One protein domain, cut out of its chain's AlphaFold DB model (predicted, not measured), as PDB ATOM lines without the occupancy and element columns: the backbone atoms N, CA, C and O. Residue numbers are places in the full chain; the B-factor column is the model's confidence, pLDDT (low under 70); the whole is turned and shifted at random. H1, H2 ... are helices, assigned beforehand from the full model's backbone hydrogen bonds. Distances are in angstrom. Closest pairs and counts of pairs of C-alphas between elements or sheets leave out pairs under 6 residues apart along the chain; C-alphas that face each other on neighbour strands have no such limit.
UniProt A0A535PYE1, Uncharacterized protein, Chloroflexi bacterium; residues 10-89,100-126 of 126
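AT A GLANCE: This is residues 10 to 89 and 100 to 126 of the 126 residues of an uncharacterized protein of Chloroflexi bacterium (UniProt A0A535PYE1). The model is an open, flat frame: H1 and H2 make a corner, a long link leads from H2 out to the short helix H3 at one far end, and the long stretch of residues 68 to 89, with no named element, runs back from H3 to the opposite end. The longest helix, H4, then folds back beside that stretch, its last residues coming near H2, while residues 10 to 20 of H1 stick out on their own. There are 107 residues printed, with four named helices in the order H1, H2, H3, H4 and no named strand, and the class is all helix. The whole is loose, with a radius of gyration of the C-alphas of 18.5 A, and spans 56 by 47 by 25 A.

HOW THE PARTS SIT: H1, residues 10 to 30, touches H2, residues 36 to 47, with its residues 21 to 28 alone. The closest C-alphas of the two are those of Ser 25 and Ile 36, 5.0 A apart, and their lines are about perpendicular, at 88 degrees. Residues 10 to 20 of H1 stand free. H3, residues 59 to 67, touches no helix. H4, residues 102 to 123, only just touches H2, with 3 pairs of C-alphas within 8 A. The closest C-alphas of H2 and H4 are those of Leu 42 and Glu 122, 7.5 A apart. H2 and H4 run the same way at a shallow tilt of 28 degrees. H1 and H4 are apart. In H1, H2, H3 and H4 every O i to N i+4 pair is within hydrogen-bond range.

IN THESE COORDINATES: H1 begins at C-alpha 10, at (351.005, 247.673, 286.143), and measures 30.1 A from first to last C-alpha. H2, from Ile 36 to Gln 47, measures 16.5 A. H3 begins at C-alpha 59, at (384.597, 280.305, 282.189), and runs to Asn 67, 12.2 A on. H4, from Thr 102 to Ala 123, measures 31.4 A and ends at C-alpha 123, at (374.518, 268.656, 301.596).

THE WHOLE: The two C-alphas farthest apart are those of Asn 67 and Phe 88, at 57.2 A. Without residues 10 to 20 the body spans 56 by 34 by 15 A. The link from H1 to H2 is tight, and that from H2 to H3 is long, with 11 residues. The link from H3 to H4 runs across the cut: residues 90 to 99 are not printed, and C-alphas 89 and 100 are 11.8 A apart. The mean pLDDT of the printed part is 91.8, and residues 50 to 51 are under 70.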
ATOM      1  N   GLU A  10     349.798 246.849 285.977       88.38
ATOM      2  CA  GLU A  10     351.005 247.673 286.143       88.38
ATOM      3  C   GLU A  10     350.707 249.093 286.656       88.38
ATOM      4  O   GLU A  10     351.531 249.701 287.338       88.38
ATOM      5  N   ASP A  11     349.546 249.663 286.312       88.44
ATOM      6  CA  ASP A  11     349.121 250.970 286.828       88.44
ATOM      7  C   ASP A  11     348.765 250.866 288.315       88.44
ATOM      8  O   ASP A  11     349.071 251.763 289.097       88.44
ATOM      9  N   GLU A  12     348.127 249.763 288.708       89.62
ATOM     10  CA  GLU A  12     347.758 249.490 290.098       89.62
ATOM     11  C   GLU A  12     348.996 249.256 290.964       89.62
ATOM     12  O   GLU A  12     349.101 249.844 292.039       89.62
ATOM     13  N   GLN A  13     349.973 248.497 290.458       91.56
ATOM     14  CA  GLN A  13     351.273 248.310 291.110       91.56
ATOM     15  C   GLN A  13     352.053 249.624 291.250       91.56
ATOM     16  O   GLN A  13     352.573 249.921 292.323       91.56
ATOM     17  N   ARG A  14     352.101 250.464 290.206       88.69
ATOM     18  CA  ARG A  14     352.753 251.784 290.300       88.69
ATOM     19  C   ARG A  14     352.082 252.686 291.331       88.69
ATOM     20  O   ARG A  14     352.769 253.389 292.066       88.69
ATOM     21  N   ARG A  15     350.748 252.670 291.404       89.31
ATOM     22  CA  ARG A  15     349.996 253.442 292.406       89.31
ATOM     23  C   ARG A  15     350.251 252.941 293.821       89.31
ATOM     24  O   ARG A  15     350.453 253.769 294.702       89.31
ATOM     25  N   SER A  16     350.254 251.627 294.047       93.25
ATOM     26  CA  SER A  16     350.520 251.074 295.379       93.25
ATOM     27  C   SER A  16     351.938 251.399 295.847       93.25
ATOM     28  O   SER A  16     352.111 251.836 296.982       93.25
ATOM     29  N   GLN A  17     352.931 251.294 294.959       92.31
ATOM     30  CA  GLN A  17     354.307 251.680 295.261       92.31
ATOM     31  C   GLN A  17     354.431 253.184 295.550       92.31
ATOM     32  O   GLN A  17     355.072 253.567 296.522       92.31
ATOM     33  N   ALA A  18     353.774 254.040 294.761       91.75
ATOM     34  CA  ALA A  18     353.778 255.484 294.996       91.75
ATOM     35  C   ALA A  18     353.151 255.864 296.349       91.75
ATOM     36  O   ALA A  18     353.649 256.764 297.020       91.75
ATOM     37  N   LEU A  19     352.085 255.170 296.768       94.31
ATOM     38  CA  LEU A  19     351.472 255.364 298.085       94.31
ATOM     39  C   LEU A  19     352.416 254.933 299.214       94.31
ATOM     40  O   LEU A  19     352.589 255.679 300.173       94.31
ATOM     41  N   GLN A  20     353.077 253.780 299.076       94.06
ATOM     42  CA  GLN A  20     354.069 253.310 300.049       94.06
ATOM     43  C   GLN A  20     355.252 254.280 300.178       94.06
ATOM     44  O   GLN A  20     355.640 254.634 301.292       94.06
ATOM     45  N   ASP A  21     355.792 254.757 299.051       93.56
ATOM     46  CA  ASP A  21     356.878 255.744 299.024       93.56
ATOM     47  C   ASP A  21     356.436 257.077 299.663       93.56
ATOM     48  O   ASP A  21     357.224 257.718 300.367       93.56
ATOM     49  N   ALA A  22     355.180 257.493 299.459       92.75
ATOM     50  CA  ALA A  22     354.617 258.694 300.074       92.75
ATOM     51  C   ALA A  22     354.463 258.545 301.595       92.75
ATOM     52  O   ALA A  22     354.891 259.430 302.334       92.75
ATOM     53  N   GLU A  23     353.927 257.419 302.074       95.50
ATOM     54  CA  GLU A  23     353.811 257.126 303.508       95.50
ATOM     55  C   GLU A  23     355.184 257.062 304.189       95.50
ATOM     56  O   GLU A  23     355.382 257.635 305.261       95.50
ATOM     57  N   ALA A  24     356.160 256.401 303.562       95.62
ATOM     58  CA  ALA A  24     357.524 256.334 304.077       95.62
ATOM     59  C   ALA A  24     358.187 257.720 304.100       95.62
ATOM     60  O   ALA A  24     358.851 258.077 305.075       95.62
ATOM     61  N   SER A  25     357.961 258.528 303.058       94.56
ATOM     62  CA  SER A  25     358.432 259.914 303.015       94.56
ATOM     63  C   SER A  25     357.800 260.749 304.120       94.56
ATOM     64  O   SER A  25     358.515 261.489 304.784       94.56
ATOM     65  N   GLN A  26     356.500 260.594 304.377       94.00
ATOM     66  CA  GLN A  26     355.827 261.291 305.467       94.00
ATOM     67  C   GLN A  26     356.445 260.933 306.825       94.00
ATOM     68  O   GLN A  26     356.811 261.837 307.570       94.00
ATOM     69  N   ARG A  27     356.649 259.641 307.117       96.12
ATOM     70  CA  ARG A  27     357.293 259.205 308.373       96.12
ATOM     71  C   ARG A  27     358.708 259.764 308.525       96.12
ATOM     72  O   ARG A  27     359.091 260.179 309.613       96.12
ATOM     73  N   SER A  28     359.481 259.787 307.437       94.94
ATOM     74  CA  SER A  28     360.826 260.376 307.432       94.94
ATOM     75  C   SER A  28     360.779 261.875 307.743       94.94
ATOM     76  O   SER A  28     361.518 262.351 308.602       94.94
ATOM     77  N   LEU A  29     359.866 262.615 307.105       93.50
ATOM     78  CA  LEU A  29     359.682 264.050 307.335       93.50
ATOM     79  C   LEU A  29     359.221 264.359 308.768       93.50
ATOM     80  O   LEU A  29     359.695 265.326 309.356       93.50
ATOM     81  N   GLU A  30     358.327 263.545 309.337       93.62
ATOM     82  CA  GLU A  30     357.878 263.661 310.733       93.62
ATOM     83  C   GLU A  30     359.028 263.438 311.728       93.62
ATOM     84  O   GLU A  30     359.074 264.088 312.770       93.62
ATOM     85  N   ALA A  31     359.997 262.588 311.381       94.25
ATOM     86  CA  ALA A  31     361.239 262.404 312.132       94.25
ATOM     87  C   ALA A  31     362.294 263.501 311.865       94.25
ATOM     88  O   ALA A  31     363.398 263.435 312.404       94.25
ATOM     89  N   GLY A  32     361.980 264.501 311.034       91.06
ATOM     90  CA  GLY A  32     362.887 265.585 310.659       91.06
ATOM     91  C   GLY A  32     363.891 265.227 309.561       91.06
ATOM     92  O   GLY A  32     364.826 265.990 309.339       91.06
ATOM     93  N   GLY A  33     363.726 264.090 308.883       92.38
ATOM     94  CA  GLY A  33     364.577 263.653 307.779       92.38
ATOM     95  C   GLY A  33     364.139 264.168 306.405       92.38
ATOM     96  O   GLY A  33     363.205 264.959 306.260       92.38
ATOM     97  N   LEU A  34     364.812 263.664 305.369       94.94
ATOM     98  CA  LEU A  34     364.525 263.957 303.961       94.94
ATOM     99  C   LEU A  34     363.432 263.041 303.385       94.94
ATOM    100  O   LEU A  34     363.300 261.900 303.837       94.94
ATOM    101  N   PRO A  35     362.699 263.459 302.336       94.50
ATOM    102  CA  PRO A  35     361.843 262.558 301.562       94.50
ATOM    103  C   PRO A  35     362.624 261.359 300.999       94.50
ATOM    104  O   PRO A  35     363.779 261.499 300.599       94.50
ATOM    105  N   ILE A  36     361.983 260.190 300.887       94.00
ATOM    106  CA  ILE A  36     362.661 258.958 300.436       94.00
ATOM    107  C   ILE A  36     363.211 259.099 299.012       94.00
ATOM    108  O   ILE A  36     364.293 258.597 298.716       94.00
ATOM    109  N   GLN A  37     362.514 259.828 298.138       92.62
ATOM    110  CA  GLN A  37     363.003 260.077 296.779       92.62
ATOM    111  C   GLN A  37     364.281 260.926 296.749       92.62
ATOM    112  O   GLN A  37     365.149 260.664 295.923       92.62
ATOM    113  N   ALA A  38     364.420 261.898 297.657       92.94
ATOM    114  CA  ALA A  38     365.636 262.700 297.775       92.94
ATOM    115  C   ALA A  38     366.819 261.836 298.228       92.94
ATOM    116  O   ALA A  38     367.878 261.869 297.610       92.94
ATOM    117  N   GLN A  39     366.609 260.984 299.237       92.94
ATOM    118  CA  GLN A  39     367.634 260.045 299.710       92.94
ATOM    119  C   GLN A  39     368.070 259.073 298.608       92.94
ATOM    120  O   GLN A  39     369.264 258.873 298.400       92.94
ATOM    121  N   ARG A  40     367.105 258.499 297.871       92.88
ATOM    122  CA  ARG A  40     367.371 257.590 296.746       92.88
ATOM    123  C   ARG A  40     368.220 258.280 295.675       92.88
ATOM    124  O   ARG A  40     369.290 257.775 295.352       92.88
ATOM    125  N   ARG A  41     367.802 259.467 295.219       91.44
ATOM    126  CA  ARG A  41     368.543 260.289 294.247       91.44
ATOM    127  C   ARG A  41     369.986 260.547 294.694       91.44
ATOM    128  O   ARG A  41     370.908 260.274 293.937       91.44
ATOM    129  N   LEU A  42     370.189 261.004 295.932       91.00
ATOM    130  CA  LEU A  42     371.529 261.261 296.476       91.00
ATOM    131  C   LEU A  42     372.382 259.990 296.519       91.00
ATOM    132  O   LEU A  42     373.534 260.011 296.101       91.00
ATOM    133  N   SER A  43     371.824 258.866 296.977       90.50
ATOM    134  CA  SER A  43     372.559 257.596 296.997       90.50
ATOM    135  C   SER A  43     372.970 257.120 295.601       90.50
ATOM    136  O   SER A  43     374.078 256.611 295.440       90.50
ATOM    137  N   GLU A  44     372.116 257.317 294.593       90.44
ATOM    138  CA  GLU A  44     372.428 257.018 293.193       90.44
ATOM    139  C   GLU A  44     373.541 257.940 292.668       90.44
ATOM    140  O   GLU A  44     374.478 257.467 292.027       90.44
ATOM    141  N   GLU A  45     373.494 259.239 292.990       88.06
ATOM    142  CA  GLU A  45     374.530 260.214 292.620       88.06
ATOM    143  C   GLU A  45     375.894 259.887 293.246       88.06
ATOM    144  O   GLU A  45     376.908 259.899 292.546       88.06
ATOM    145  N   VAL A  46     375.921 259.563 294.543       86.88
ATOM    146  CA  VAL A  46     377.137 259.168 295.272       86.88
ATOM    147  C   VAL A  46     377.727 257.893 294.663       86.88
ATOM    148  O   VAL A  46     378.921 257.837 294.376       86.88
ATOM    149  N   GLN A  47     376.895 256.879 294.393       88.50
ATOM    150  CA  GLN A  47     377.337 255.634 293.749       88.50
ATOM    151  C   GLN A  47     377.875 255.863 292.332       88.50
ATOM    152  O   GLN A  47     378.814 255.186 291.914       88.50
ATOM    153  N   ALA A  48     377.310 256.826 291.601       86.12
ATOM    154  CA  ALA A  48     377.764 257.218 290.270       86.12
ATOM    155  C   ALA A  48     379.022 258.114 290.277       86.12
ATOM    156  O   ALA A  48     379.535 258.435 289.205       86.12
ATOM    157  N   GLY A  49     379.532 258.514 291.449       82.00
ATOM    158  CA  GLY A  49     380.731 259.349 291.579       82.00
ATOM    159  C   GLY A  49     380.485 260.861 291.472       82.00
ATOM    160  O   GLY A  49     381.385 261.582 291.055       82.00
ATOM    161  N   HIS A  50     379.293 261.332 291.858       69.94
ATOM    162  CA  HIS A  50     378.873 262.741 291.957       69.94
ATOM    163  C   HIS A  50     378.906 263.569 290.647       69.94
ATOM    164  O   HIS A  50     379.731 264.471 290.487       69.94
ATOM    165  N   PRO A  51     378.003 263.309 289.680       68.06
ATOM    166  CA  PRO A  51     378.067 263.958 288.367       68.06
ATOM    167  C   PRO A  51     377.148 265.179 288.181       68.06
ATOM    168  O   PRO A  51     377.248 265.850 287.152       68.06
ATOM    169  N   LEU A  52     376.216 265.461 289.098       80.75
ATOM    170  CA  LEU A  52     375.202 266.495 288.876       80.75
ATOM    171  C   LEU A  52     375.650 267.827 289.465       80.75
ATOM    172  O   LEU A  52     375.512 268.079 290.652       80.75
ATOM    173  N   PHE A  53     376.175 268.702 288.618       87.12
ATOM    174  CA  PHE A  53     376.504 270.070 288.993       87.12
ATOM    175  C   PHE A  53     376.205 271.021 287.839       87.12
ATOM    176  O   PHE A  53     376.484 270.732 286.676       87.12
ATOM    177  N   THR A  54     375.665 272.184 288.180       88.75
ATOM    178  CA  THR A  54     375.492 273.307 287.265       88.75
ATOM    179  C   THR A  54     375.874 274.596 287.979       88.75
ATOM    180  O   THR A  54     375.797 274.685 289.204       88.75
ATOM    181  N   SER A  55     376.318 275.588 287.220       90.12
ATOM    182  CA  SER A  55     376.820 276.854 287.744       90.12
ATOM    183  C   SER A  55     376.608 277.962 286.722       90.12
ATOM    184  O   SER A  55     376.772 277.728 285.526       90.12
ATOM    185  N   ASP A  56     376.286 279.168 287.193       94.94
ATOM    186  CA  ASP A  56     376.206 280.368 286.349       94.94
ATOM    187  C   ASP A  56     377.568 281.057 286.140       94.94
ATOM    188  O   ASP A  56     377.677 281.946 285.293       94.94
ATOM    189  N   LEU A  57     378.601 280.621 286.877       95.12
ATOM    190  CA  LEU A  57     379.957 281.150 286.771       95.12
ATOM    191  C   LEU A  57     380.439 281.124 285.319       95.12
ATOM    192  O   LEU A  57     380.422 280.093 284.640       95.12
ATOM    193  N   SER A  58     380.957 282.260 284.865       96.38
ATOM    194  CA  SER A  58     381.653 282.353 283.591       96.38
ATOM    195  C   SER A  58     382.886 281.444 283.571       96.38
ATOM    196  O   SER A  58     383.448 281.075 284.604       96.38
ATOM    197  N   VAL A  59     383.391 281.140 282.371       95.44
ATOM    198  CA  VAL A  59     384.597 280.305 282.189       95.44
ATOM    199  C   VAL A  59     385.785 280.814 283.016       95.44
ATOM    200  O   VAL A  59     386.555 280.023 283.561       95.44
ATOM    201  N   LYS A  60     385.934 282.140 283.134       97.06
ATOM    202  CA  LYS A  60     387.015 282.761 283.909       97.06
ATOM    203  C   LYS A  60     386.840 282.528 285.410       97.06
ATOM    204  O   LYS A  60     387.806 282.160 286.073       97.06
ATOM    205  N   GLU A  61     385.629 282.712 285.930       97.00
ATOM    206  CA  GLU A  61     385.313 282.504 287.348       97.00
ATOM    207  C   GLU A  61     385.438 281.032 287.731       97.00
ATOM    208  O   GLU A  61     386.084 280.707 288.725       97.00
ATOM    209  N   PHE A  62     384.920 280.127 286.897       94.69
ATOM    210  CA  PHE A  62     385.045 278.693 287.131       94.69
ATOM    211  C   PHE A  62     386.515 278.239 287.148       94.69
ATOM    212  O   PHE A  62     386.920 277.478 288.026       94.69
ATOM    213  N   SER A  63     387.346 278.760 286.237       94.75
ATOM    214  CA  SER A  63     388.795 278.504 286.235       94.75
ATOM    215  C   SER A  63     389.474 279.002 287.517       94.75
ATOM    216  O   SER A  63     390.288 278.289 288.102       94.75
ATOM    217  N   LEU A  64     389.100 280.187 288.013       96.62
ATOM    218  CA  LEU A  64     389.647 280.739 289.254       96.62
ATOM    219  C   LEU A  64     389.305 279.871 290.475       96.62
ATOM    220  O   LEU A  64     390.188 279.568 291.276       96.62
ATOM    221  N   VAL A  65     388.045 279.448 290.597       95.56
ATOM    222  CA  VAL A  65     387.556 278.584 291.684       95.56
ATOM    223  C   VAL A  65     388.311 277.251 291.694       95.56
ATOM    224  O   VAL A  65     388.795 276.820 292.740       95.56
ATOM    225  N   ARG A  66     388.503 276.646 290.516       93.38
ATOM    226  CA  ARG A  66     389.272 275.402 290.359       93.38
ATOM    227  C   ARG A  66     390.750 275.581 290.698       93.38
ATOM    228  O   ARG A  66     391.310 274.737 291.391       93.38
ATOM    229  N   ASN A  67     391.369 276.683 290.273       96.12
ATOM    230  CA  ASN A  67     392.764 276.994 290.605       96.12
ATOM    231  C   ASN A  67     392.974 277.217 292.109       96.12
ATOM    232  O   ASN A  67     394.047 276.915 292.621       96.12
ATOM    233  N   GLN A  68     391.950 277.697 292.820       96.94
ATOM    234  CA  GLN A  68     391.951 277.814 294.282       96.94
ATOM    235  C   GLN A  68     391.653 276.493 295.012       96.94
ATOM    236  O   GLN A  68     391.595 276.470 296.238       96.94
ATOM    237  N   GLY A  69     391.475 275.385 294.285       95.44
ATOM    238  CA  GLY A  69     391.260 274.057 294.858       95.44
ATOM    239  C   GLY A  69     389.810 273.743 295.235       95.44
ATOM    240  O   GLY A  69     389.542 272.664 295.759       95.44
ATOM    241  N   TYR A  70     388.858 274.630 294.940       92.88
ATOM    242  CA  TYR A  70     387.445 274.342 295.167       92.88
ATOM    243  C   TYR A  70     386.919 273.396 294.087       92.88
ATOM    244  O   TYR A  70     387.100 273.603 292.882       92.88
ATOM    245  N   THR A  71     386.234 272.348 294.533       89.00
ATOM    246  CA  THR A  71     385.608 271.355 293.663       89.00
ATOM    247  C   THR A  71     384.143 271.237 294.038       89.00
ATOM    248  O   THR A  71     383.818 271.117 295.215       89.00
ATOM    249  N   ALA A  72     383.263 271.312 293.040       88.62
ATOM    250  CA  ALA A  72     381.848 271.061 293.250       88.62
ATOM    251  C   ALA A  72     381.633 269.588 293.612       88.62
ATOM    252  O   ALA A  72     382.219 268.719 292.968       88.62
ATOM    253  N   LEU A  73     380.816 269.339 294.637       87.19
ATOM    254  CA  LEU A  73     380.460 267.990 295.073       87.19
ATOM    255  C   LEU A  73     379.253 267.496 294.275       87.19
ATOM    256  O   LEU A  73     379.416 266.734 293.336       87.19
ATOM    257  N   SER A  74     378.056 267.990 294.585       88.88
ATOM    258  CA  SER A  74     376.845 267.744 293.798       88.88
ATOM    259  C   SER A  74     375.869 268.909 293.947       88.88
ATOM    260  O   SER A  74     376.072 269.824 294.752       88.88
ATOM    261  N   GLN A  75     374.800 268.880 293.165       89.88
ATOM    262  CA  GLN A  75     373.669 269.778 293.269       89.88
ATOM    263  C   GLN A  75     372.713 269.276 294.354       89.88
ATOM    264  O   GLN A  75     372.189 268.168 294.291       89.88
ATOM    265  N   VAL A  76     372.449 270.138 295.329       91.81
ATOM    266  CA  VAL A  76     371.468 269.898 296.390       91.81
ATOM    267  C   VAL A  76     370.165 270.630 296.095       91.81
ATOM    268  O   VAL A  76     370.135 271.656 295.410       91.81
ATOM    269  N   MET A  77     369.073 270.101 296.624       91.31
ATOM    270  CA  MET A  77     367.731 270.633 296.487       91.31
ATOM    271  C   MET A  77     366.999 270.569 297.828       91.31
ATOM    272  O   MET A  77     367.082 269.611 298.585       91.31
ATOM    273  N   GLY A  78     366.197 271.592 298.095       92.69
ATOM    274  CA  GLY A  78     365.250 271.598 299.197       92.69
ATOM    275  C   GLY A  78     363.873 271.990 298.694       92.69
ATOM    276  O   GLY A  78     363.728 272.988 297.991       92.69
ATOM    277  N   SER A  79     362.843 271.220 299.042       92.00
ATOM    278  CA  SER A  79     361.456 271.579 298.748       92.00
ATOM    279  C   SER A  79     360.591 271.426 299.987       92.00
ATOM    280  O   SER A  79     360.845 270.579 300.845       92.00
ATOM    281  N   SER A  80     359.566 272.267 300.100       92.56
ATOM    282  CA  SER A  80     358.568 272.173 301.157       92.56
ATOM    283  C   SER A  80     357.208 272.595 300.636       92.56
ATOM    284  O   SER A  80     357.093 273.577 299.906       92.56
ATOM    285  N   ILE A  81     356.183 271.833 301.009       90.94
ATOM    286  CA  ILE A  81     354.791 272.103 300.665       90.94
ATOM    287  C   ILE A  81     354.060 272.344 301.976       90.94
ATOM    288  O   ILE A  81     354.150 271.537 302.901       90.94
ATOM    289  N   TYR A  82     353.346 273.462 302.051       90.94
ATOM    290  CA  TYR A  82     352.626 273.874 303.244       90.94
ATOM    291  C   TYR A  82     351.159 274.094 302.899       90.94
ATOM    292  O   TYR A  82     350.828 274.937 302.066       90.94
ATOM    293  N   GLN A  83     350.269 273.336 303.538       91.75
ATOM    294  CA  GLN A  83     348.833 273.534 303.381       91.75
ATOM    295  C   GLN A  83     348.379 274.633 304.342       91.75
ATOM    296  O   GLN A  83     348.237 274.410 305.544       91.75
ATOM    297  N   VAL A  84     348.118 275.824 303.806       90.88
ATOM    298  CA  VAL A  84     347.452 276.887 304.565       90.88
ATOM    299  C   VAL A  84     345.950 276.608 304.533       90.88
ATOM    300  O   VAL A  84     345.368 276.395 303.468       90.88
ATOM    301  N   GLY A  85     345.327 276.529 305.709       88.38
ATOM    302  CA  GLY A  85     343.881 276.343 305.832       88.38
ATOM    303  C   GLY A  85     343.084 277.518 305.253       88.38
ATOM    304  O   GLY A  85     343.640 278.541 304.850       88.38
ATOM    305  N   TRP A  86     341.757 277.389 305.226       88.50
ATOM    306  CA  TRP A  86     340.891 278.466 304.747       88.50
ATOM    307  C   TRP A  86     340.969 279.698 305.656       88.50
ATOM    308  O   TRP A  86     340.920 279.586 306.882       88.50
ATOM    309  N   GLN A  87     341.041 280.881 305.044       84.19
ATOM    310  CA  GLN A  87     340.999 282.157 305.746       84.19
ATOM    311  C   GLN A  87     339.904 283.049 305.180       84.19
ATOM    312  O   GLN A  87     339.834 283.282 303.973       84.19
ATOM    313  N   PHE A  88     339.073 283.592 306.068       82.69
ATOM    314  CA  PHE A  88     338.076 284.574 305.678       82.69
ATOM    315  C   PHE A  88     338.759 285.893 305.308       82.69
ATOM    316  O   PHE A  88     339.319 286.571 306.168       82.69
ATOM    317  N   THR A  89     338.675 286.278 304.036       75.50
ATOM    318  CA  THR A  89     338.997 287.631 303.578       75.50
ATOM    319  C   THR A  89     337.712 288.329 303.153       75.50
ATOM    320  O   THR A  89     336.873 287.760 302.451       75.50
ATOM    321  N   GLU A 100     349.090 293.060 306.165       89.94
ATOM    322  CA  GLU A 100     349.758 291.775 305.987       89.94
ATOM    323  C   GLU A 100     348.827 290.602 306.329       89.94
ATOM    324  O   GLU A 100     348.225 290.552 307.402       89.94
ATOM    325  N   LEU A 101     348.769 289.599 305.450       90.88
ATOM    326  CA  LEU A 101     348.101 288.329 305.730       90.88
ATOM    327  C   LEU A 101     349.024 287.422 306.553       90.88
ATOM    328  O   LEU A 101     349.566 286.448 306.035       90.88
ATOM    329  N   THR A 102     349.189 287.732 307.840       92.62
ATOM    330  CA  THR A 102     350.209 287.130 308.719       92.62
ATOM    331  C   THR A 102     350.232 285.598 308.695       92.62
ATOM    332  O   THR A 102     351.304 285.007 308.691       92.62
ATOM    333  N   ASN A 103     349.082 284.922 308.610       92.19
ATOM    334  CA  ASN A 103     349.053 283.454 308.524       92.19
ATOM    335  C   ASN A 103     349.674 282.923 307.223       92.19
ATOM    336  O   ASN A 103     350.419 281.946 307.264       92.19
ATOM    337  N   VAL A 104     349.393 283.561 306.080       93.06
ATOM    338  CA  VAL A 104     349.994 283.194 304.788       93.06
ATOM    339  C   VAL A 104     351.476 283.558 304.784       93.06
ATOM    340  O   VAL A 104     352.296 282.734 304.382       93.06
ATOM    341  N   SER A 105     351.828 284.750 305.277       94.88
ATOM    342  CA  SER A 105     353.220 285.197 305.394       94.88
ATOM    343  C   SER A 105     354.057 284.227 306.224       94.88
ATOM    344  O   SER A 105     355.081 283.737 305.752       94.88
ATOM    345  N   ASN A 106     353.593 283.892 307.430       95.50
ATOM    346  CA  ASN A 106     354.291 282.983 308.333       95.50
ATOM    347  C   ASN A 106     354.398 281.579 307.736       95.50
ATOM    348  O   ASN A 106     355.457 280.963 307.814       95.50
ATOM    349  N   ALA A 107     353.334 281.077 307.103       96.00
ATOM    350  CA  ALA A 107     353.371 279.783 306.429       96.00
ATOM    351  C   ALA A 107     354.410 279.750 305.300       96.00
ATOM    352  O   ALA A 107     355.148 278.776 305.174       96.00
ATOM    353  N   HIS A 108     354.505 280.820 304.509       95.69
ATOM    354  CA  HIS A 108     355.493 280.931 303.442       95.69
ATOM    355  C   HIS A 108     356.925 280.986 303.988       95.69
ATOM    356  O   HIS A 108     357.787 280.241 303.524       95.69
ATOM    357  N   GLN A 109     357.171 281.807 305.014       96.88
ATOM    358  CA  GLN A 109     358.479 281.887 305.673       96.88
ATOM    359  C   GLN A 109     358.888 280.540 306.274       96.88
ATOM    360  O   GLN A 109     360.012 280.085 306.066       96.88
ATOM    361  N   HIS A 110     357.965 279.869 306.959       96.25
ATOM    362  CA  HIS A 110     358.220 278.566 307.555       96.25
ATOM    363  C   HIS A 110     358.475 277.486 306.492       96.25
ATOM    364  O   HIS A 110     359.399 276.684 306.625       96.25
ATOM    365  N   ALA A 111     357.722 277.490 305.388       95.81
ATOM    366  CA  ALA A 111     357.975 276.594 304.263       95.81
ATOM    367  C   ALA A 111     359.376 276.809 303.666       95.81
ATOM    368  O   ALA A 111     360.076 275.832 303.396       95.81
ATOM    369  N   ALA A 112     359.805 278.066 303.510       96.12
ATOM    370  CA  ALA A 112     361.138 278.405 303.020       96.12
ATOM    371  C   ALA A 112     362.244 277.942 303.982       96.12
ATOM    372  O   ALA A 112     363.217 277.335 303.541       96.12
ATOM    373  N   GLN A 113     362.073 278.149 305.291       96.69
ATOM    374  CA  GLN A 113     363.010 277.661 306.309       96.69
ATOM    375  C   GLN A 113     363.151 276.134 306.268       96.69
ATOM    376  O   GLN A 113     364.265 275.620 306.272       96.69
ATOM    377  N   LEU A 114     362.037 275.402 306.155       95.69
ATOM    378  CA  LEU A 114     362.060 273.944 306.012       95.69
ATOM    379  C   LEU A 114     362.743 273.493 304.717       95.69
ATOM    380  O   LEU A 114     363.466 272.500 304.719       95.69
ATOM    381  N   ALA A 115     362.516 274.199 303.606       96.44
ATOM    382  CA  ALA A 115     363.177 273.895 302.343       96.44
ATOM    383  C   ALA A 115     364.698 274.098 302.450       96.44
ATOM    384  O   ALA A 115     365.447 273.212 302.052       96.44
ATOM    385  N   LEU A 116     365.153 275.205 303.047       96.75
ATOM    386  CA  LEU A 116     366.578 275.454 303.292       96.75
ATOM    387  C   LEU A 116     367.193 274.396 304.216       96.75
ATOM    388  O   LEU A 116     368.234 273.844 303.884       96.75
ATOM    389  N   GLY A 117     366.511 274.029 305.305       96.50
ATOM    390  CA  GLY A 117     366.985 272.964 306.194       96.50
ATOM    391  C   GLY A 117     367.117 271.612 305.484       96.50
ATOM    392  O   GLY A 117     368.074 270.881 305.713       96.50
ATOM    393  N   ARG A 118     366.206 271.283 304.559       95.69
ATOM    394  CA  ARG A 118     366.321 270.070 303.731       95.69
ATOM    395  C   ARG A 118     367.490 270.152 302.749       95.69
ATOM    396  O   ARG A 118     368.183 269.161 302.570       95.69
ATOM    397  N   LEU A 119     367.750 271.319 302.161       95.62
ATOM    398  CA  LEU A 119     368.930 271.533 301.317       95.62
ATOM    399  C   LEU A 119     370.225 271.287 302.108       95.62
ATOM    400  O   LEU A 119     371.116 270.592 301.625       95.62
ATOM    401  N   GLU A 120     370.313 271.799 303.337       95.81
ATOM    402  CA  GLU A 120     371.450 271.561 304.238       95.81
ATOM    403  C   GLU A 120     371.600 270.077 304.604       95.81
ATOM    404  O   GLU A 120     372.712 269.551 304.625       95.81
ATOM    405  N   GLN A 121     370.488 269.380 304.848       95.62
ATOM    406  CA  GLN A 121     370.492 267.938 305.101       95.62
ATOM    407  C   GLN A 121     370.996 267.140 303.898       95.62
ATOM    408  O   GLN A 121     371.772 266.209 304.086       95.62
ATOM    409  N   GLU A 122     370.581 267.490 302.676       94.12
ATOM    410  CA  GLU A 122     371.120 266.853 301.472       94.12
ATOM    411  C   GLU A 122     372.632 267.089 301.360       94.12
ATOM    412  O   GLU A 122     373.377 266.147 301.099       94.12
ATOM    413  N   ALA A 123     373.097 268.314 301.629       92.69
ATOM    414  CA  ALA A 123     374.518 268.656 301.596       92.69
ATOM    415  C   ALA A 123     375.350 267.877 302.628       92.69
ATOM    416  O   ALA A 123     376.499 267.550 302.352       92.69
ATOM    417  N   ALA A 124     374.783 267.557 303.793       92.44
ATOM    418  CA  ALA A 124     375.456 266.783 304.835       92.44
ATOM    419  C   ALA A 124     375.591 265.280 304.513       92.44
ATOM    420  O   ALA A 124     376.309 264.573 305.221       92.44
ATOM    421  N   LEU A 125     374.878 264.782 303.496       89.12
ATOM    422  CA  LEU A 125     374.917 263.381 303.060       89.12
ATOM    423  C   LEU A 125     375.843 263.134 301.861       89.12
ATOM    424  O   LEU A 125     376.067 261.972 301.514       89.12
ATOM    425  N   LEU A 126     376.324 264.202 301.221       84.56
ATOM    426  CA  LEU A 126     377.295 264.166 300.126       84.56
ATOM    427  C   LEU A 126     378.726 264.097 300.665       84.56
ATOM    428  O   LEU A 126     379.534 263.404 300.009       84.56
TER     429      LEU A 126